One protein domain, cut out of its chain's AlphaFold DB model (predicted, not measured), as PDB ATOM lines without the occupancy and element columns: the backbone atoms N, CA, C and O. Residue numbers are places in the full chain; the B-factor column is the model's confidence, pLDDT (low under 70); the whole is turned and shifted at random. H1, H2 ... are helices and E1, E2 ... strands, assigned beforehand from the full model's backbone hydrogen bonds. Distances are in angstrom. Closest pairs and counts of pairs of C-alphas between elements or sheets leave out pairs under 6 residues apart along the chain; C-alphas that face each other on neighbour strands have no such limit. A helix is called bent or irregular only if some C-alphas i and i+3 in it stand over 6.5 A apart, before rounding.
ATOM      1  N   PRO A  91      30.804 -38.160  34.386       84.44
ATOM      2  CA  PRO A  91      32.145 -38.090  34.972       84.44
ATOM      3  C   PRO A  91      33.195 -38.715  34.043       84.44
ATOM      4  O   PRO A  91      32.902 -39.679  33.337       84.44
ATOM      5  N   GLU A  92      34.418 -38.186  34.073       75.81
ATOM      6  CA  GLU A  92      35.568 -38.799  33.389       75.81
ATOM      7  C   GLU A  92      35.692 -40.281  33.784       75.81
ATOM      8  O   GLU A  92      35.564 -40.619  34.963       75.81
ATOM      9  N   GLY A  93      35.927 -41.172  32.816       64.25
ATOM     10  CA  GLY A  93      36.078 -42.608  33.070       64.25
ATOM     11  C   GLY A  93      34.800 -43.384  33.432       64.25
ATOM     12  O   GLY A  93      34.864 -44.602  33.569       64.25
ATOM     13  N   ALA A  94      33.628 -42.743  33.535       61.62
ATOM     14  CA  ALA A  94      32.362 -43.441  33.809       61.62
ATOM     15  C   ALA A  94      31.806 -44.217  32.592       61.62
ATOM     16  O   ALA A  94      30.793 -44.920  32.696       61.62
ATOM     17  N   GLY A  95      32.443 -44.083  31.423       64.94
ATOM     18  CA  GLY A  95      32.007 -44.690  30.167       64.94
ATOM     19  C   GLY A  95      30.605 -44.236  29.740       64.94
ATOM     20  O   GLY A  95      30.189 -43.099  29.964       64.94
ATOM     21  N   TYR A  96      29.834 -45.146  29.135       65.12
ATOM     22  CA  TYR A  96      28.487 -44.864  28.618       65.12
ATOM     23  C   TYR A  96      27.407 -44.705  29.709       65.12
ATOM     24  O   TYR A  96      26.256 -44.418  29.386       65.12
ATOM     25  N   THR A  97      27.733 -44.861  30.996       75.06
ATOM     26  CA  THR A  97      26.739 -44.832  32.091       75.06
ATOM     27  C   THR A  97      26.049 -43.471  32.247       75.06
ATOM     28  O   THR A  97      24.869 -43.395  32.608       75.06
ATOM     29  N   SER A  98      26.727 -42.376  31.891       81.19
ATOM     30  CA  SER A  98      26.134 -41.033  31.841       81.19
ATOM     31  C   SER A  98      25.234 -40.801  30.633       81.19
ATOM     32  O   SER A  98      24.324 -39.968  30.717       81.19
ATOM     33  N   ALA A  99      25.416 -41.555  29.549       90.12
ATOM     34  CA  ALA A  99      24.625 -41.394  28.340       90.12
ATOM     35  C   ALA A  99      23.150 -41.664  28.600       90.12
ATOM     36  O   ALA A  99      22.783 -42.483  29.443       90.12
ATOM     37  N   LEU A 100      22.284 -40.926  27.921       91.50
ATOM     38  CA  LEU A 100      20.858 -41.105  28.083       91.50
ATOM     39  C   LEU A 100      20.412 -42.443  27.489       91.50
ATOM     40  O   LEU A 100      20.782 -42.807  26.373       91.50
ATOM     41  N   SER A 101      19.576 -43.147  28.241       90.81
ATOM     42  CA  SER A 101      18.948 -44.395  27.824       90.81
ATOM     43  C   SER A 101      17.440 -44.292  28.005       90.81
ATOM     44  O   SER A 101      16.988 -43.799  29.044       90.81
ATOM     45  N   ASP A 102      16.683 -44.819  27.060       90.12
ATOM     46  CA  ASP A 102      15.249 -45.028  27.194       90.12
ATOM     47  C   ASP A 102      14.990 -46.418  27.794       90.12
ATOM     48  O   ASP A 102      15.485 -47.398  27.237       90.12
ATOM     49  N   PRO A 103      14.259 -46.547  28.915       87.56
ATOM     50  CA  PRO A 103      13.949 -47.839  29.524       87.56
ATOM     51  C   PRO A 103      12.969 -48.686  28.700       87.56
ATOM     52  O   PRO A 103      12.890 -49.890  28.932       87.56
ATOM     53  N   LYS A 104      12.214 -48.069  27.781       88.69
ATOM     54  CA  LYS A 104      11.209 -48.699  26.914       88.69
ATOM     55  C   LYS A 104      11.485 -48.347  25.457       88.69
ATOM     56  O   LYS A 104      10.655 -47.759  24.769       88.69
ATOM     57  N   HIS A 105      12.687 -48.665  24.996       90.25
ATOM     58  CA  HIS A 105      13.139 -48.299  23.667       90.25
ATOM     59  C   HIS A 105      12.439 -49.171  22.599       90.25
ATOM     60  O   HIS A 105      12.685 -50.381  22.555       90.25
ATOM     61  N   PRO A 106      11.660 -48.596  21.656       88.00
ATOM     62  CA  PRO A 106      10.858 -49.383  20.706       88.00
ATOM     63  C   PRO A 106      11.686 -50.330  19.821       88.00
ATOM     64  O   PRO A 106      11.280 -51.448  19.521       88.00
ATOM     65  N   ARG A 107      12.905 -49.915  19.444       87.25
ATOM     66  CA  ARG A 107      13.851 -50.738  18.656       87.25
ATOM     67  C   ARG A 107      14.624 -51.792  19.462       87.25
ATOM     68  O   ARG A 107      15.406 -52.533  18.883       87.25
ATOM     69  N   GLN A 108      14.418 -51.864  20.777       88.12
ATOM     70  CA  GLN A 108      15.047 -52.843  21.673       88.12
ATOM     71  C   GLN A 108      13.994 -53.759  22.314       88.12
ATOM     72  O   GLN A 108      14.135 -54.159  23.467       88.12
ATOM     73  N   ASN A 109      12.916 -54.077  21.585       87.75
ATOM     74  CA  ASN A 109      11.781 -54.870  22.084       87.75
ATOM     75  C   ASN A 109      11.187 -54.301  23.388       87.75
ATOM     76  O   ASN A 109      10.935 -55.051  24.331       87.75
ATOM     77  N   ASP A 110      11.035 -52.974  23.459       86.69
ATOM     78  CA  ASP A 110      10.606 -52.227  24.653       86.69
ATOM     79  C   ASP A 110      11.488 -52.450  25.898       86.69
ATOM     80  O   ASP A 110      11.061 -52.218  27.031       86.69
ATOM     81  N   GLY A 111      12.730 -52.892  25.692       87.50
ATOM     82  CA  GLY A 111      13.781 -52.945  26.700       87.50
ATOM     83  C   GLY A 111      14.613 -51.659  26.765       87.50
ATOM     84  O   GLY A 111      14.398 -50.725  25.986       87.50
ATOM     85  N   PRO A 112      15.595 -51.595  27.682       88.00
ATOM     86  CA  PRO A 112      16.478 -50.445  27.798       88.00
ATOM     87  C   PRO A 112      17.373 -50.298  26.558       88.00
ATOM     88  O   PRO A 112      17.987 -51.264  26.108       88.00
ATOM     89  N   GLY A 113      17.481 -49.079  26.030       89.69
ATOM     90  CA  GLY A 113      18.303 -48.771  24.857       89.69
ATOM     91  C   GLY A 113      18.879 -47.356  24.881       89.69
ATOM     92  O   GLY A 113      18.346 -46.495  25.579       89.69
ATOM     93  N   PRO A 114      19.964 -47.084  24.137       91.06
ATOM     94  CA  PRO A 114      20.579 -45.762  24.091       91.06
ATOM     95  C   PRO A 114      19.696 -44.760  23.342       91.06
ATOM     96  O   PRO A 114      18.992 -45.121  22.403       91.06
ATOM     97  N   VAL A 115      19.781 -43.485  23.716       93.62
ATOM     98  CA  VAL A 115      19.187 -42.397  22.931       93.62
ATOM     99  C   VAL A 115      20.239 -41.859  21.968       93.62
ATOM    100  O   VAL A 115      21.120 -41.089  22.358       93.62
ATOM    101  N   LEU A 116      20.161 -42.314  20.719       94.69
ATOM    102  CA  LEU A 116      21.057 -41.902  19.640       94.69
ATOM    103  C   LEU A 116      20.573 -40.616  18.969       94.69
ATOM    104  O   LEU A 116      19.401 -40.253  19.060       94.69
ATOM    105  N   CYS A 117      21.485 -39.941  18.279       95.06
ATOM    106  CA  CYS A 117      21.224 -38.669  17.620       95.06
ATOM    107  C   CYS A 117      22.177 -38.430  16.440       95.06
ATOM    108  O   CYS A 117      23.136 -39.178  16.222       95.06
ATOM    109  N   ASN A 118      21.897 -37.360  15.699       93.75
ATOM    110  CA  ASN A 118      22.709 -36.869  14.597       93.75
ATOM    111  C   ASN A 118      23.186 -35.442  14.905       93.75
ATOM    112  O   ASN A 118      22.365 -34.537  15.087       93.75
ATOM    113  N   THR A 119      24.504 -35.237  14.936       93.12
ATOM    114  CA  THR A 119      25.135 -33.942  15.250       93.12
ATOM    115  C   THR A 119      24.792 -32.829  14.263       93.12
ATOM    116  O   THR A 119      24.783 -31.656  14.638       93.12
ATOM    117  N   ASP A 120      24.468 -33.189  13.022       90.00
ATOM    118  CA  ASP A 120      24.164 -32.250  11.939       90.00
ATOM    119  C   ASP A 120      22.664 -31.933  11.845       90.00
ATOM    120  O   ASP A 120      22.237 -31.091  11.052       90.00
ATOM    121  N   SER A 121      21.833 -32.613  12.639       89.00
ATOM    122  CA  SER A 121      20.381 -32.508  12.556       89.00
ATOM    123  C   SER A 121      19.830 -31.385  13.432       89.00
ATOM    124  O   SER A 121      20.091 -31.304  14.631       89.00
ATOM    125  N   THR A 122      18.973 -30.544  12.852       85.88
ATOM    126  CA  THR A 122      18.155 -29.568  13.594       85.88
ATOM    127  C   THR A 122      16.749 -30.063  13.894       85.88
ATOM    128  O   THR A 122      15.949 -29.321  14.463       85.88
ATOM    129  N   ASN A 123      16.401 -31.285  13.486       88.88
ATOM    130  CA  ASN A 123      15.057 -31.808  13.688       88.88
ATOM    131  C   ASN A 123      14.835 -32.104  15.173       88.88
ATOM    132  O   ASN A 123      15.504 -32.954  15.755       88.88
ATOM    133  N   THR A 124      13.874 -31.405  15.776       87.06
ATOM    134  CA  THR A 124      13.493 -31.538  17.193       87.06
ATOM    135  C   THR A 124      12.172 -32.281  17.390       87.06
ATOM    136  O   THR A 124      11.594 -32.246  18.474       87.06
ATOM    137  N   ASN A 125      11.658 -32.904  16.333       87.12
ATOM    138  CA  ASN A 125      10.515 -33.806  16.341       87.12
ATOM    139  C   ASN A 125      10.659 -34.805  15.181       87.12
ATOM    140  O   ASN A 125      11.396 -34.553  14.225       87.12
ATOM    141  N   GLN A 126       9.977 -35.944  15.283       85.56
ATOM    142  CA  GLN A 126       9.917 -36.975  14.246       85.56
ATOM    143  C   GLN A 126       8.527 -37.623  14.240       85.56
ATOM    144  O   GLN A 126       7.796 -37.556  15.229       85.56
ATOM    145  N   ALA A 127       8.163 -38.238  13.111       82.50
ATOM    146  CA  ALA A 127       7.015 -39.138  13.046       82.50
ATOM    147  C   ALA A 127       7.276 -40.386  13.904       82.50
ATOM    148  O   ALA A 127       8.417 -40.841  13.967       82.50
ATOM    149  N   GLU A 128       6.227 -40.960  14.501       77.62
ATOM    150  CA  GLU A 128       6.318 -42.071  15.468       77.62
ATOM    151  C   GLU A 128       7.180 -43.249  14.984       77.62
ATOM    152  O   GLU A 128       7.957 -43.801  15.754       77.62
ATOM    153  N   GLU A 129       7.113 -43.585  13.695       78.94
ATOM    154  CA  GLU A 129       7.885 -44.672  13.073       78.94
ATOM    155  C   GLU A 129       9.410 -44.434  13.032       78.94
ATOM    156  O   GLU A 129      10.193 -45.387  13.009       78.94
ATOM    157  N   ASN A 130       9.835 -43.167  13.044       83.25
ATOM    158  CA  ASN A 130      11.237 -42.748  12.961       83.25
ATOM    159  C   ASN A 130      11.760 -42.199  14.295       83.25
ATOM    160  O   ASN A 130      12.953 -41.946  14.426       83.25
ATOM    161  N   THR A 131      10.894 -42.012  15.289       84.12
ATOM    162  CA  THR A 131      11.280 -41.477  16.594       84.12
ATOM    163  C   THR A 131      12.353 -42.349  17.247       84.12
ATOM    164  O   THR A 131      12.190 -43.559  17.407       84.12
ATOM    165  N   GLY A 132      13.473 -41.727  17.626       78.44
ATOM    166  CA  GLY A 132      14.576 -42.417  18.299       78.44
ATOM    167  C   GLY A 132      15.409 -43.331  17.393       78.44
ATOM    168  O   GLY A 132      16.129 -44.190  17.894       78.44
ATOM    169  N   ASP A 133      15.324 -43.172  16.067       87.50
ATOM    170  CA  ASP A 133      16.203 -43.855  15.106       87.50
ATOM    171  C   ASP A 133      17.628 -43.268  15.041       87.50
ATOM    172  O   ASP A 133      18.505 -43.863  14.415       87.50
ATOM    173  N   GLY A 134      17.850 -42.117  15.683       90.50
ATOM    174  CA  GLY A 134      19.120 -41.396  15.728       90.50
ATOM    175  C   GLY A 134      19.351 -40.399  14.588       90.50
ATOM    176  O   GLY A 134      20.421 -39.814  14.521       90.50
ATOM    177  N   ASN A 135      18.381 -40.148  13.704       91.69
ATOM    178  CA  ASN A 135      18.511 -39.170  12.609       91.69
ATOM    179  C   ASN A 135      18.174 -37.715  13.022       91.69
ATOM    180  O   ASN A 135      18.300 -36.764  12.243       91.69
ATOM    181  N   SER A 136      17.685 -37.518  14.241       92.44
ATOM    182  CA  SER A 136      17.265 -36.226  14.787       92.44
ATOM    183  C   SER A 136      18.228 -35.724  15.865       92.44
ATOM    184  O   SER A 136      19.212 -36.385  16.207       92.44
ATOM    185  N   ALA A 137      17.951 -34.534  16.399       92.62
ATOM    186  CA  ALA A 137      18.535 -34.117  17.667       92.62
ATOM    187  C   ALA A 137      18.065 -35.048  18.805       92.62
ATOM    188  O   ALA A 137      17.271 -35.960  18.601       92.62
ATOM    189  N   CYS A 138      18.512 -34.811  20.036       94.00
ATOM    190  CA  CYS A 138      18.107 -35.642  21.167       94.00
ATOM    191  C   CYS A 138      16.587 -35.619  21.411       94.00
ATOM    192  O   CYS A 138      16.029 -34.602  21.846       94.00
ATOM    193  N   LEU A 139      15.945 -36.765  21.161       92.81
ATOM    194  CA  LEU A 139      14.527 -37.055  21.384       92.81
ATOM    195  C   LEU A 139      14.383 -38.385  22.119       92.81
ATOM    196  O   LEU A 139      15.090 -39.335  21.799       92.81
ATOM    197  N   PHE A 140      13.442 -38.482  23.057       90.44
ATOM    198  CA  PHE A 140      13.140 -39.764  23.696       90.44
ATOM    199  C   PHE A 140      12.487 -40.749  22.710       90.44
ATOM    200  O   PHE A 140      11.417 -40.437  22.185       90.44
ATOM    201  N   PRO A 141      13.071 -41.937  22.474       90.06
ATOM    202  CA  PRO A 141      12.541 -42.936  21.545       90.06
ATOM    203  C   PRO A 141      11.095 -43.375  21.821       90.06
ATOM    204  O   PRO A 141      10.310 -43.507  20.890       90.06
ATOM    205  N   SER A 142      10.725 -43.583  23.085       88.31
ATOM    206  CA  SER A 142       9.418 -44.132  23.480       88.31
ATOM    207  C   SER A 142       8.236 -43.183  23.276       88.31
ATOM    208  O   SER A 142       7.101 -43.639  23.146       88.31
ATOM    209  N   ASN A 143       8.464 -41.868  23.290       86.31
ATOM    210  CA  ASN A 143       7.382 -40.874  23.293       86.31
ATOM    211  C   ASN A 143       7.669 -39.604  22.473       86.31
ATOM    212  O   ASN A 143       6.846 -38.690  22.455       86.31
ATOM    213  N   GLY A 144       8.830 -39.511  21.823       88.12
ATOM    214  CA  GLY A 144       9.238 -38.362  21.015       88.12
ATOM    215  C   GLY A 144       9.517 -37.087  21.805       88.12
ATOM    216  O   GLY A 144       9.578 -36.008  21.214       88.12
ATOM    217  N   GLN A 145       9.670 -37.165  23.130       88.88
ATOM    218  CA  GLN A 145       9.866 -35.981  23.955       88.88
ATOM    219  C   GLN A 145      11.177 -35.264  23.610       88.88
ATOM    220  O   GLN A 145      12.259 -35.851  23.648       88.88
ATOM    221  N   TYR A 146      11.070 -33.958  23.354       91.06
ATOM    222  CA  TYR A 146      12.206 -33.074  23.111       91.06
ATOM    223  C   TYR A 146      13.077 -32.878  24.357       91.06
ATOM    224  O   TYR A 146      12.587 -32.482  25.423       91.06
ATOM    225  N   ILE A 147      14.384 -33.097  24.196       92.44
ATOM    226  CA  ILE A 147      15.379 -32.997  25.273       92.44
ATOM    227  C   ILE A 147      16.731 -32.423  24.827       92.44
ATOM    228  O   ILE A 147      17.657 -32.367  25.635       92.44
ATOM    229  N   ALA A 148      16.853 -31.958  23.580       92.06
ATOM    230  CA  ALA A 148      18.106 -31.415  23.042       92.06
ATOM    231  C   ALA A 148      18.542 -30.066  23.662       92.06
ATOM    232  O   ALA A 148      19.570 -29.505  23.304       92.06
ATOM    233  N   ASP A 149      17.761 -29.514  24.592       91.44
ATOM    234  CA  ASP A 149      18.117 -28.366  25.434       91.44
ATOM    235  C   ASP A 149      18.692 -28.766  26.811       91.44
ATOM    236  O   ASP A 149      19.157 -27.905  27.561       91.44
ATOM    237  N   GLN A 150      18.664 -30.056  27.153       94.44
ATOM    238  CA  GLN A 150      19.282 -30.643  28.354       94.44
ATOM    239  C   GLN A 150      20.366 -31.674  28.016       94.44
ATOM    240  O   GLN A 150      21.221 -31.958  28.853       94.44
ATOM    241  N   TYR A 151      20.324 -32.241  26.813       94.62
ATOM    242  CA  TYR A 151      21.278 -33.232  26.341       94.62
ATOM    243  C   TYR A 151      21.855 -32.789  25.002       94.62
ATOM    244  O   TYR A 151      21.103 -32.507  24.071       94.62
ATOM    245  N   ASP A 152      23.178 -32.749  24.916       94.62
ATOM    246  CA  ASP A 152      23.882 -32.501  23.666       94.62
ATOM    247  C   ASP A 152      24.019 -33.805  22.886       94.62
ATOM    248  O   ASP A 152      24.237 -34.874  23.463       94.62
ATOM    249  N   CYS A 153      23.918 -33.702  21.561       95.12
ATOM    250  CA  CYS A 153      24.309 -34.793  20.688       95.12
ATOM    251  C   CYS A 153      25.831 -34.809  20.563       95.12
ATOM    252  O   CYS A 153      26.409 -33.896  19.975       95.12
ATOM    253  N   VAL A 154      26.467 -35.828  21.133       94.88
ATOM    254  CA  VAL A 154      27.923 -35.979  21.141       94.88
ATOM    255  C   VAL A 154      28.303 -37.110  20.196       94.88
ATOM    256  O   VAL A 154      27.850 -38.240  20.371       94.88
ATOM    257  N   GLU A 155      29.113 -36.801  19.184       94.62
ATOM    258  CA  GLU A 155      29.535 -37.769  18.165       94.62
ATOM    259  C   GLU A 155      30.322 -38.939  18.781       94.62
ATOM    260  O   GLU A 155      31.117 -38.757  19.710       94.62
ATOM    261  N   PHE A 156      30.141 -40.138  18.230       93.81
ATOM    262  CA  PHE A 156      30.857 -41.345  18.637       93.81
ATOM    263  C   PHE A 156      32.375 -41.168  18.566       93.81
ATOM    264  O   PHE A 156      32.902 -40.463  17.703       93.81
ATOM    265  N   VAL A 157      33.104 -41.835  19.462       91.81
ATOM    266  CA  VAL A 157      34.575 -41.769  19.504       91.81
ATOM    267  C   VAL A 157      35.233 -42.710  18.486       91.81
ATOM    268  O   VAL A 157      36.366 -42.467  18.075       91.81
ATOM    269  N   SER A 158      34.507 -43.728  18.015       87.19
ATOM    270  CA  SER A 158      34.920 -44.628  16.933       87.19
ATOM    271  C   SER A 158      33.754 -44.939  15.991       87.19
ATOM    272  O   SER A 158      32.591 -44.788  16.358       87.19
ATOM    273  N   SER A 159      34.051 -45.429  14.784       83.62
ATOM    274  CA  SER A 159      33.025 -45.842  13.818       83.62
ATOM    275  C   SER A 159      32.151 -46.975  14.361       83.62
ATOM    276  O   SER A 159      32.684 -47.969  14.863       83.62
ATOM    277  N   LEU A 160      30.835 -46.858  14.194       85.19
ATOM    278  CA  LEU A 160      29.854 -47.855  14.613       85.19
ATOM    279  C   LEU A 160      28.844 -48.089  13.484       85.19
ATOM    280  O   LEU A 160      28.218 -47.141  13.016       85.19
ATOM    281  N   ASP A 161      28.683 -49.339  13.046       85.12
ATOM    282  CA  ASP A 161      27.631 -49.706  12.090       85.12
ATOM    283  C   ASP A 161      26.361 -50.104  12.844       85.12
ATOM    284  O   ASP A 161      26.277 -51.168  13.461       85.12
ATOM    285  N   LEU A 162      25.371 -49.220  12.791       86.38
ATOM    286  CA  LEU A 162      24.092 -49.377  13.474       86.38
ATOM    287  C   LEU A 162      22.967 -49.866  12.550       86.38
ATOM    288  O   LEU A 162      21.861 -50.145  13.021       86.38
ATOM    289  N   THR A 163      23.228 -49.992  11.246       81.25
ATOM    290  CA  THR A 163      22.197 -50.290  10.237       81.25
ATOM    291  C   THR A 163      21.582 -51.674  10.444       81.25
ATOM    292  O   THR A 163      20.364 -51.844  10.367       81.25
ATOM    293  N   SER A 164      22.408 -52.652  10.827       83.81
ATOM    294  CA  SER A 164      21.980 -54.013  11.182       83.81
ATOM    295  C   SER A 164      21.040 -54.067  12.394       83.81
ATOM    296  O   SER A 164      20.288 -55.028  12.548       83.81
ATOM    297  N   SER A 165      21.052 -53.025  13.229       82.69
ATOM    298  CA  SER A 165      20.219 -52.881  14.429       82.69
ATOM    299  C   SER A 165      18.973 -52.017  14.191       82.69
ATOM    300  O   SER A 165      18.262 -51.675  15.132       82.69
ATOM    301  N   GLY A 166      18.692 -51.654  12.933       84.38
ATOM    302  CA  GLY A 166      17.499 -50.898  12.555       84.38
ATOM    303  C   GLY A 166      17.524 -49.424  12.961       84.38
ATOM    304  O   GLY A 166      16.460 -48.807  13.013       84.38
ATOM    305  N   TYR A 167      18.696 -48.864  13.265       90.75
ATOM    306  CA  TYR A 167      18.886 -47.422  13.436       90.75
ATOM    307  C   TYR A 167      19.212 -46.753  12.096       90.75
ATOM    308  O   TYR A 167      19.565 -47.414  11.116       90.75
ATOM    309  N   SER A 168      19.090 -45.428  12.054       91.25
ATOM    310  CA  SER A 168      19.428 -44.640  10.873       91.25
ATOM    311  C   SER A 168      20.924 -44.709  10.563       91.25
ATOM    312  O   SER A 168      21.753 -44.593  11.459       91.25
ATOM    313  N   GLU A 169      21.280 -44.778   9.278       90.25
ATOM    314  CA  GLU A 169      22.668 -44.616   8.806       90.25
ATOM    315  C   GLU A 169      23.258 -43.230   9.127       90.25
ATOM    316  O   GLU A 169      24.468 -43.036   9.076       90.25
ATOM    317  N   LYS A 170      22.394 -42.260   9.455       92.06
ATOM    318  CA  LYS A 170      22.771 -40.895   9.833       92.06
ATOM    319  C   LYS A 170      23.005 -40.729  11.336       92.06
ATOM    320  O   LYS A 170      23.383 -39.643  11.760       92.06
ATOM    321  N   ALA A 171      22.744 -41.763  12.138       93.81
ATOM    322  CA  ALA A 171      23.016 -41.736  13.567       93.81
ATOM    323  C   ALA A 171      24.530 -41.785  13.795       93.81
ATOM    324  O   ALA A 171      25.169 -42.804  13.530       93.81
ATOM    325  N   ASN A 172      25.101 -40.687  14.283       94.44
ATOM    326  CA  ASN A 172      26.541 -40.556  14.506       94.44
ATOM    327  C   ASN A 172      26.902 -40.146  15.939       94.44
ATOM    328  O   ASN A 172      28.086 -40.015  16.246       94.44
ATOM    329  N   GLY A 173      25.917 -39.950  16.818       94.44
ATOM    330  CA  GLY A 173      26.148 -39.524  18.188       94.44
ATOM    331  C   GLY A 173      25.193 -40.129  19.207       94.44
ATOM    332  O   GLY A 173      24.220 -40.818  18.886       94.44
ATOM    333  N   ILE A 174      25.494 -39.853  20.473       94.50
ATOM    334  CA  ILE A 174      24.677 -40.205  21.629       94.50
ATOM    335  C   ILE A 174      24.306 -38.957  22.431       94.50
ATOM    336  O   ILE A 174      25.059 -37.985  22.494       94.50
ATOM    337  N   CYS A 175      23.146 -38.994  23.077       95.00
ATOM    338  CA  CYS A 175      22.670 -37.903  23.913       95.00
ATOM    339  C   CYS A 175      23.332 -37.912  25.293       95.00
ATOM    340  O   CYS A 175      22.999 -38.727  26.160       95.00
ATOM    341  N   CYS A 176      24.243 -36.967  25.512       94.94
ATOM    342  CA  CYS A 176      24.948 -36.768  26.774       94.94
ATOM    343  C   CYS A 176      24.400 -35.554  27.527       94.94
ATOM    344  O   CYS A 176      24.028 -34.576  26.885       94.94
ATOM    345  N   PRO A 177      24.357 -35.573  28.873       94.38
ATOM    346  CA  PRO A 177      24.056 -34.386  29.672       94.38
ATOM    347  C   PRO A 177      24.844 -33.167  29.187       94.38
ATOM    348  O   PRO A 177      26.075 -33.199  29.172       94.38
ATOM    349  N   ASN A 178      24.152 -32.094  28.807       94.94
ATOM    350  CA  ASN A 178      24.832 -30.851  28.458       94.94
ATOM    351  C   ASN A 178      25.345 -30.144  29.715       94.94
ATOM    352  O   ASN A 178      25.094 -30.572  30.851       94.94
ATOM    353  N   ARG A 179      26.050 -29.030  29.525       94.50
ATOM    354  CA  ARG A 179      26.606 -28.242  30.626       94.50
ATOM    355  C   ARG A 179      25.551 -27.838  31.647       94.50
ATOM    356  O   ARG A 179      25.684 -28.130  32.833       94.50
ATOM    357  N   ALA A 180      24.485 -27.190  31.186       95.06
ATOM    358  CA  ALA A 180      23.451 -26.645  32.055       95.06
ATOM    359  C   ALA A 180      22.756 -27.723  32.894       95.06
ATOM    360  O   ALA A 180      22.498 -27.509  34.080       95.06
ATOM    361  N   PHE A 181      22.470 -28.879  32.294       95.62
ATOM    362  CA  PHE A 181      21.854 -30.002  32.987       95.62
ATOM    363  C   PHE A 181      22.828 -30.681  33.952       95.62
ATOM    364  O   PHE A 181      22.439 -31.004  35.075       95.62
ATOM    365  N   THR A 182      24.092 -30.843  33.554       95.56
ATOM    366  CA  THR A 182      25.162 -31.394  34.395       95.56
ATOM    367  C   THR A 182      25.346 -30.566  35.663       95.56
ATOM    368  O   THR A 182      25.240 -31.098  36.765       95.56
ATOM    369  N   CYS A 183      25.514 -29.250  35.533       95.69
ATOM    370  CA  CYS A 183      25.821 -28.349  36.645       95.69
ATOM    371  C   CYS A 183      24.695 -28.219  37.690       95.69
ATOM    372  O   CYS A 183      24.918 -27.716  38.791       95.69
ATOM    373  N   VAL A 184      23.470 -28.662  37.387       94.94
ATOM    374  CA  VAL A 184      22.357 -28.657  38.355       94.94
ATOM    375  C   VAL A 184      22.117 -30.014  39.019       94.94
ATOM    376  O   VAL A 184      21.270 -30.093  39.914       94.94
ATOM    377  N   GLN A 185      22.837 -31.071  38.621       94.06
ATOM    378  CA  GLN A 185      22.715 -32.373  39.276       94.06
ATOM    379  C   GLN A 185      23.345 -32.353  40.676       94.06
ATOM    380  O   GLN A 185      24.332 -31.653  40.898       94.06
ATOM    381  N   PRO A 186      22.798 -33.103  41.646       92.75
ATOM    382  CA  PRO A 186      23.431 -33.268  42.949       92.75
ATOM    383  C   PRO A 186      24.693 -34.129  42.836       92.75
ATOM    384  O   PRO A 186      24.883 -34.837  41.851       92.75
ATOM    385  N   THR A 187      25.529 -34.133  43.868       92.94
ATOM    386  CA  THR A 187      26.602 -35.128  44.007       92.94
ATOM    387  C   THR A 187      26.043 -36.532  44.187       92.94
ATOM    388  O   THR A 187      24.999 -36.704  44.819       92.94
ATOM    389  N   ALA A 188      26.808 -37.532  43.762       92.00
ATOM    390  CA  ALA A 188      26.606 -38.918  44.157       92.00
ATOM    391  C   ALA A 188      27.911 -39.447  44.764       92.00
ATOM    392  O   ALA A 188      28.916 -39.573  44.073       92.00
ATOM    393  N   THR A 189      27.920 -39.656  46.081       92.50
ATOM    394  CA  THR A 189      29.114 -40.084  46.832       92.50
ATOM    395  C   THR A 189      29.417 -41.568  46.633       92.50
ATOM    396  O   THR A 189      30.584 -41.940  46.610       92.50
ATOM    397  N   GLY A 190      28.385 -42.398  46.463       91.00
ATOM    398  CA  GLY A 190      28.507 -43.856  46.453       91.00
ATOM    399  C   GLY A 190      28.768 -44.453  47.849       91.00
ATOM    400  O   GLY A 190      28.863 -43.715  48.836       91.00
ATOM    401  N   PRO A 191      28.813 -45.791  47.964       92.88
ATOM    402  CA  PRO A 191      28.894 -46.486  49.248       92.88
ATOM    403  C   PRO A 191      30.282 -46.448  49.908       92.88
ATOM    404  O   PRO A 191      30.355 -46.395  51.136       92.88
ATOM    405  N   ASN A 192      31.371 -46.456  49.132       93.88
ATOM    406  CA  ASN A 192      32.752 -46.525  49.624       93.88
ATOM    407  C   ASN A 192      33.619 -45.395  49.034       93.88
ATOM    408  O   ASN A 192      34.516 -45.640  48.223       93.88
ATOM    409  N   PRO A 193      33.370 -44.132  49.418       94.19
ATOM    410  CA  PRO A 193      34.014 -42.995  48.779       94.19
ATOM    411  C   PRO A 193      35.497 -42.898  49.161       94.19
ATOM    412  O   PRO A 193      35.851 -42.832  50.339       94.19
ATOM    413  N   THR A 194      36.371 -42.876  48.155       94.75
ATOM    414  CA  THR A 194      37.838 -42.917  48.323       94.75
ATOM    415  C   THR A 194      38.566 -41.819  47.563       94.75
ATOM    416  O   THR A 194      39.697 -41.484  47.915       94.75
ATOM    417  N   GLU A 195      37.928 -41.217  46.560       93.12
ATOM    418  CA  GLU A 195      38.580 -40.280  45.658       93.12
ATOM    419  C   GLU A 195      38.028 -38.856  45.833       93.12
ATOM    420  O   GLU A 195      36.816 -38.651  45.741       93.12
ATOM    421  N   PRO A 196      38.877 -37.843  46.087       94.62
ATOM    422  CA  PRO A 196      38.427 -36.461  46.160       94.62
ATOM    423  C   PRO A 196      38.070 -35.930  44.768       94.62
ATOM    424  O   PRO A 196      38.892 -35.935  43.853       94.62
ATOM    425  N   ARG A 197      36.855 -35.407  44.631       95.00
ATOM    426  CA  ARG A 197      36.320 -34.807  43.405       95.00
ATOM    427  C   ARG A 197      35.655 -33.469  43.707       95.00
ATOM    428  O   ARG A 197      35.468 -33.099  44.866       95.00
ATOM    429  N   TRP A 198      35.303 -32.733  42.667       95.88
ATOM    430  CA  TRP A 198      34.627 -31.443  42.751       95.88
ATOM    431  C   TRP A 198      33.236 -31.530  42.140       95.88
ATOM    432  O   TRP A 198      33.019 -32.254  41.176       95.88
ATOM    433  N   TRP A 199      32.295 -30.773  42.684       95.81
ATOM    434  CA  TRP A 199      30.963 -30.606  42.114       95.81
ATOM    435  C   TRP A 199      30.556 -29.144  42.189       95.81
ATOM    436  O   TRP A 199      31.013 -28.399  43.060       95.81
ATOM    437  N   TYR A 200      29.678 -28.731  41.290       95.19
ATOM    438  CA  TYR A 200      29.172 -27.373  41.256       95.19
ATOM    439  C   TYR A 200      27.839 -27.245  41.981       95.19
ATOM    440  O   TYR A 200      26.836 -27.858  41.613       95.19
ATOM    441  N   ASN A 201      27.802 -26.368  42.977       89.56
ATOM    442  CA  ASN A 201      26.581 -26.009  43.666       89.56
ATOM    443  C   ASN A 201      25.907 -24.825  42.962       89.56
ATOM    444  O   ASN A 201      26.233 -23.665  43.208       89.56
ATOM    445  N   SER A 202      24.911 -25.118  42.123       91.06
ATOM    446  CA  SER A 202      24.132 -24.109  41.378       91.06
ATOM    447  C   SER A 202      23.350 -23.104  42.236       91.06
ATOM    448  O   SER A 202      22.861 -22.105  41.705       91.06
ATOM    449  N   ILE A 203      23.208 -23.341  43.545       85.56
ATOM    450  CA  ILE A 203      22.527 -22.426  44.473       85.56
ATOM    451  C   ILE A 203      23.501 -21.382  45.011       85.56
ATOM    452  O   ILE A 203      23.153 -20.205  45.111       85.56
ATOM    453  N   THR A 204      24.722 -21.804  45.348       83.31
ATOM    454  CA  THR A 204      25.767 -20.911  45.869       83.31
ATOM    455  C   THR A 204      26.653 -20.323  44.774       83.31
ATOM    456  O   THR A 204      27.297 -19.305  45.008       83.31
ATOM    457  N   GLY A 205      26.676 -20.935  43.588       86.31
ATOM    458  CA  GLY A 205      27.545 -20.551  42.477       86.31
ATOM    459  C   GLY A 205      29.003 -20.969  42.673       86.31
ATOM    460  O   GLY A 205      29.898 -20.321  42.133       86.31
ATOM    461  N   MET A 206      29.268 -22.006  43.475       84.88
ATOM    462  CA  MET A 206      30.627 -22.408  43.856       84.88
ATOM    463  C   MET A 206      30.906 -23.882  43.569       84.88
ATOM    464  O   MET A 206      30.047 -24.739  43.785       84.88
ATOM    465  N   CYS A 207      32.142 -24.174  43.165       88.81
ATOM    466  CA  CYS A 207      32.677 -25.530  43.128       88.81
ATOM    467  C   CYS A 207      33.118 -25.958  44.530       88.81
ATOM    468  O   CYS A 207      33.851 -25.241  45.210       88.81
ATOM    469  N   GLN A 208      32.644 -27.115  44.981       93.56
ATOM    470  CA  GLN A 208      32.902 -27.655  46.312       93.56
ATOM    471  C   GLN A 208      33.480 -29.064  46.187       93.56
ATOM    472  O   GLN A 208      33.088 -29.828  45.308       93.56
ATOM    473  N   GLN A 209      34.413 -29.413  47.070       94.69
ATOM    474  CA  GLN A 209      34.999 -30.748  47.092       94.69
ATOM    475  C   GLN A 209      34.059 -31.742  47.791       94.69
ATOM    476  O   GLN A 209      33.390 -31.396  48.766       94.69
ATOM    477  N   PHE A 210      34.031 -32.982  47.313       94.06
ATOM    478  CA  PHE A 210      33.369 -34.118  47.951       94.06
ATOM    479  C   PHE A 210      34.207 -35.390  47.749       94.06
ATOM    480  O   PHE A 210      35.113 -35.411  46.917       94.06
ATOM    481  N   LEU A 211      33.935 -36.441  48.527       92.62
ATOM    482  CA  LEU A 211      34.520 -37.760  48.276       92.62
ATOM    483  C   LEU A 211      33.582 -38.576  47.380       92.62
ATOM    484  O   LEU A 211      32.366 -38.571  47.584       92.62
ATOM    485  N   TRP A 212      34.163 -39.270  46.412       93.62
ATOM    486  CA  TRP A 212      33.484 -40.081  45.410       93.62
ATOM    487  C   TRP A 212      33.984 -41.526  45.458       93.62
ATOM    488  O   TRP A 212      35.156 -41.787  45.742       93.62
ATOM    489  N   ASP A 213      33.078 -42.467  45.215       91.69
ATOM    490  CA  ASP A 213      33.371 -43.889  45.074       91.69
ATOM    491  C   ASP A 213      33.516 -44.256  43.583       91.69
ATOM    492  O   ASP A 213      32.504 -44.386  42.887       91.69
ATOM    493  N   PRO A 214      34.746 -44.462  43.077       88.06
ATOM    494  CA  PRO A 214      34.969 -44.868  41.690       88.06
ATOM    495  C   PRO A 214      34.498 -46.296  41.384       88.06
ATOM    496  O   PRO A 214      34.339 -46.651  40.219       88.06
ATOM    497  N   SER A 215      34.290 -47.130  42.408       87.69
ATOM    498  CA  SER A 215      33.881 -48.535  42.265       87.69
ATOM    499  C   SER A 215      32.366 -48.742  42.324       87.69
ATOM    500  O   SER A 215      31.875 -49.846  42.073       87.69
ATOM    501  N   ALA A 216      31.625 -47.680  42.642       87.38
ATOM    502  CA  ALA A 216      30.177 -47.682  42.668       87.38
ATOM    503  C   ALA A 216      29.597 -48.075  41.300       87.38
ATOM    504  O   ALA A 216      30.141 -47.743  40.246       87.38
ATOM    505  N   SER A 217      28.485 -48.797  41.303       83.94
ATOM    506  CA  SER A 217      27.840 -49.299  40.076       83.94
ATOM    507  C   SER A 217      26.319 -49.380  40.190       83.94
ATOM    508  O   SER A 217      25.631 -49.663  39.209       83.94
ATOM    509  N   GLY A 218      25.782 -49.119  41.380       83.06
ATOM    510  CA  GLY A 218      24.361 -49.095  41.649       83.06
ATOM    511  C   GLY A 218      23.657 -47.884  41.025       83.06
ATOM    512  O   GLY A 218      24.280 -46.866  40.700       83.06
ATOM    513  N   PRO A 219      22.325 -47.964  40.860       82.44
ATOM    514  CA  PRO A 219      21.544 -46.870  40.303       82.44
ATOM    515  C   PRO A 219      21.636 -45.604  41.160       82.44
ATOM    516  O   PRO A 219      21.403 -45.640  42.366       82.44
ATOM    517  N   GLY A 220      21.929 -44.467  40.528       83.25
ATOM    518  CA  GLY A 220      22.043 -43.173  41.202       83.25
ATOM    519  C   GLY A 220      23.311 -42.995  42.044       83.25
ATOM    520  O   GLY A 220      23.417 -41.996  42.751       83.25
ATOM    521  N   GLU A 221      24.269 -43.925  41.971       86.75
ATOM    522  CA  GLU A 221      25.547 -43.809  42.687       86.75
ATOM    523  C   GLU A 221      26.585 -42.954  41.945       86.75
ATOM    524  O   GLU A 221      27.566 -42.529  42.551       86.75
ATOM    525  N   HIS A 222      26.328 -42.622  40.675       87.69
ATOM    526  CA  HIS A 222      27.112 -41.671  39.884       87.69
ATOM    527  C   HIS A 222      26.269 -40.480  39.444       87.69
ATOM    528  O   HIS A 222      25.080 -40.601  39.148       87.69
ATOM    529  N   SER A 223      26.912 -39.318  39.375       91.19
ATOM    530  CA  SER A 223      26.317 -38.071  38.903       91.19
ATOM    531  C   SER A 223      27.256 -37.401  37.908       91.19
ATOM    532  O   SER A 223      28.456 -37.355  38.178       91.19
ATOM    533  N   PRO A 224      26.744 -36.826  36.803       92.75
ATOM    534  CA  PRO A 224      27.579 -36.088  35.860       92.75
ATOM    535  C   PRO A 224      28.187 -34.816  36.476       92.75
ATOM    536  O   PRO A 224      29.176 -34.315  35.956       92.75
ATOM    537  N   ASN A 225      27.650 -34.293  37.589       95.31
ATOM    538  CA  ASN A 225      28.237 -33.162  38.321       95.31
ATOM    539  C   ASN A 225      29.428 -33.620  39.183       95.31
ATOM    540  O   ASN A 225      29.373 -33.591  40.414       95.31
ATOM    541  N   ASN A 226      30.465 -34.129  38.526       95.12
ATOM    542  CA  ASN A 226      31.638 -34.726  39.147       95.12
ATOM    543  C   ASN A 226      32.878 -34.421  38.296       95.12
ATOM    544  O   ASN A 226      33.048 -34.953  37.201       95.12
ATOM    545  N   PHE A 227      33.744 -33.564  38.825       95.00
ATOM    546  CA  PHE A 227      34.920 -33.026  38.155       95.00
ATOM    547  C   PHE A 227      36.196 -33.439  38.881       95.00
ATOM    548  O   PHE A 227      36.259 -33.455  40.113       95.00
ATOM    549  N   ARG A 228      37.249 -33.738  38.118       92.38
ATOM    550  CA  ARG A 228      38.559 -34.115  38.667       92.38
ATOM    551  C   ARG A 228      39.282 -32.946  39.337       92.38
ATOM    552  O   ARG A 228      39.878 -33.120  40.395       92.38
ATOM    553  N   THR A 229      39.214 -31.760  38.738       93.12
ATOM    554  CA  THR A 229      39.894 -30.549  39.218       93.12
ATOM    555  C   THR A 229      38.897 -29.424  39.477       93.12
ATOM    556  O   THR A 229      37.802 -29.396  38.902       93.12
ATOM    557  N   VAL A 230      39.266 -28.488  40.358       92.12
ATOM    558  CA  VAL A 230      38.432 -27.310  40.625       92.12
ATOM    559  C   VAL A 230      38.374 -26.412  39.396       92.12
ATOM    560  O   VAL A 230      37.311 -25.896  39.077       92.12
ATOM    561  N   GLU A 231      39.473 -26.296  38.652       91.25
ATOM    562  CA  GLU A 231      39.562 -25.487  37.440       91.25
ATOM    563  C   GLU A 231      38.586 -25.987  36.369       91.25
ATOM    564  O   GLU A 231      37.853 -25.175  35.805       91.25
ATOM    565  N   HIS A 232      38.504 -27.311  36.165       94.19
ATOM    566  CA  HIS A 232      37.535 -27.916  35.251       94.19
ATOM    567  C   HIS A 232      36.099 -27.647  35.718       94.19
ATOM    568  O   HIS A 232      35.293 -27.153  34.936       94.19
ATOM    569  N   CYS A 233      35.783 -27.881  36.999       94.75
ATOM    570  CA  CYS A 233      34.456 -27.572  37.550       94.75
ATOM    571  C   CYS A 233      34.070 -26.104  37.326       94.75
ATOM    572  O   CYS A 233      32.948 -25.785  36.931       94.75
ATOM    573  N   GLU A 234      35.002 -25.189  37.573       92.56
ATOM    574  CA  GLU A 234      34.767 -23.760  37.452       92.56
ATOM    575  C   GLU A 234      34.594 -23.326  35.997       92.56
ATOM    576  O   GLU A 234      33.635 -22.617  35.689       92.56
ATOM    577  N   SER A 235      35.475 -23.783  35.106       91.56
ATOM    578  CA  SER A 235      35.391 -23.494  33.674       91.56
ATOM    579  C   SER A 235      34.123 -24.083  33.059       91.56
ATOM    580  O   SER A 235      33.501 -23.460  32.202       91.56
ATOM    581  N   PHE A 236      33.712 -25.269  33.512       94.00
ATOM    582  CA  PHE A 236      32.537 -25.953  32.994       94.00
ATOM    583  C   PHE A 236      31.231 -25.388  33.568       94.00
ATOM    584  O   PHE A 236      30.276 -25.233  32.818       94.00
ATOM    585  N   CYS A 237      31.160 -25.047  34.861       94.12
ATOM    586  CA  CYS A 237      29.901 -24.670  35.520       94.12
ATOM    587  C   CYS A 237      29.826 -23.254  36.100       94.12
ATOM    588  O   CYS A 237      28.754 -22.648  36.073       94.12
ATOM    589  N   ARG A 238      30.912 -22.731  36.681       91.31
ATOM    590  CA  ARG A 238      30.888 -21.409  37.336       91.31
ATOM    591  C   ARG A 238      30.906 -20.287  36.308       91.31
ATOM    592  O   ARG A 238      30.182 -19.306  36.454       91.31
ATOM    593  N   ASP A 239      31.729 -20.431  35.277       89.50
ATOM    594  CA  ASP A 239      31.944 -19.413  34.251       89.50
ATOM    595  C   ASP A 239      30.860 -19.476  33.137       89.50
ATOM    596  O   ASP A 239      31.089 -19.061  32.004       89.50
TER     597      ASP A 239
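This is residues 91 to 239 of the 428 residues of an uncharacterized protein of Caenorhabditis tropicalis (UniProt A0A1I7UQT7). The domain has little regular structure: one lobe is hairpin E5-E6 with helix H3 packed on it, the other is long loops about hairpins E3-E4 and E1-E2. Of 149 printed residues, 50 are in named elements, in order H1 E1 E2 E3 E4 H2 E5 E6 H3, mixed class, with three antiparallel two-stranded sheets. The whole is compact, radius of gyration of the C-alphas 16.6 A, spanning 45 by 31 by 27 A.

E5, residues 195 to 201, and E6, residues 206 to 212, form a hairpin; N 199 and O 208 are 2.9 A apart. The closest C-alphas of E6 and H3, residues 230 to 238, are Cys 207 and Cys 233, 6.2 A. H2, residues 179 to 182, and H3 only just touch, with 3 pairs of C-alphas within 8 A, closest Arg 179 and Phe 236, 6.8 A. E3, residues 151 to 155, and E4, residues 173 to 177, form a hairpin; N 152 and O 176 are 2.8 A apart. In H3 every O i to N i+4 pair is within hydrogen-bond range.

H1, residues 95 to 98, begins at C-alpha 95 (32.007, -44.690, 30.167) and is irregular, 7.1 A long. E1 is residues 101 to 105, E2 111 to 114. E5 measures 18.8 A; H3 ends at C-alpha 238 (30.888, -21.409, 37.336).

The farthest C-alphas, Ser 164 and Thr 204, are 48.1 A apart. The printed part has no cut. E2 to E3, E3 to E4, H2 to E5 and E6 to H3 are long links. Residues 93 to 96 have pLDDT under 70.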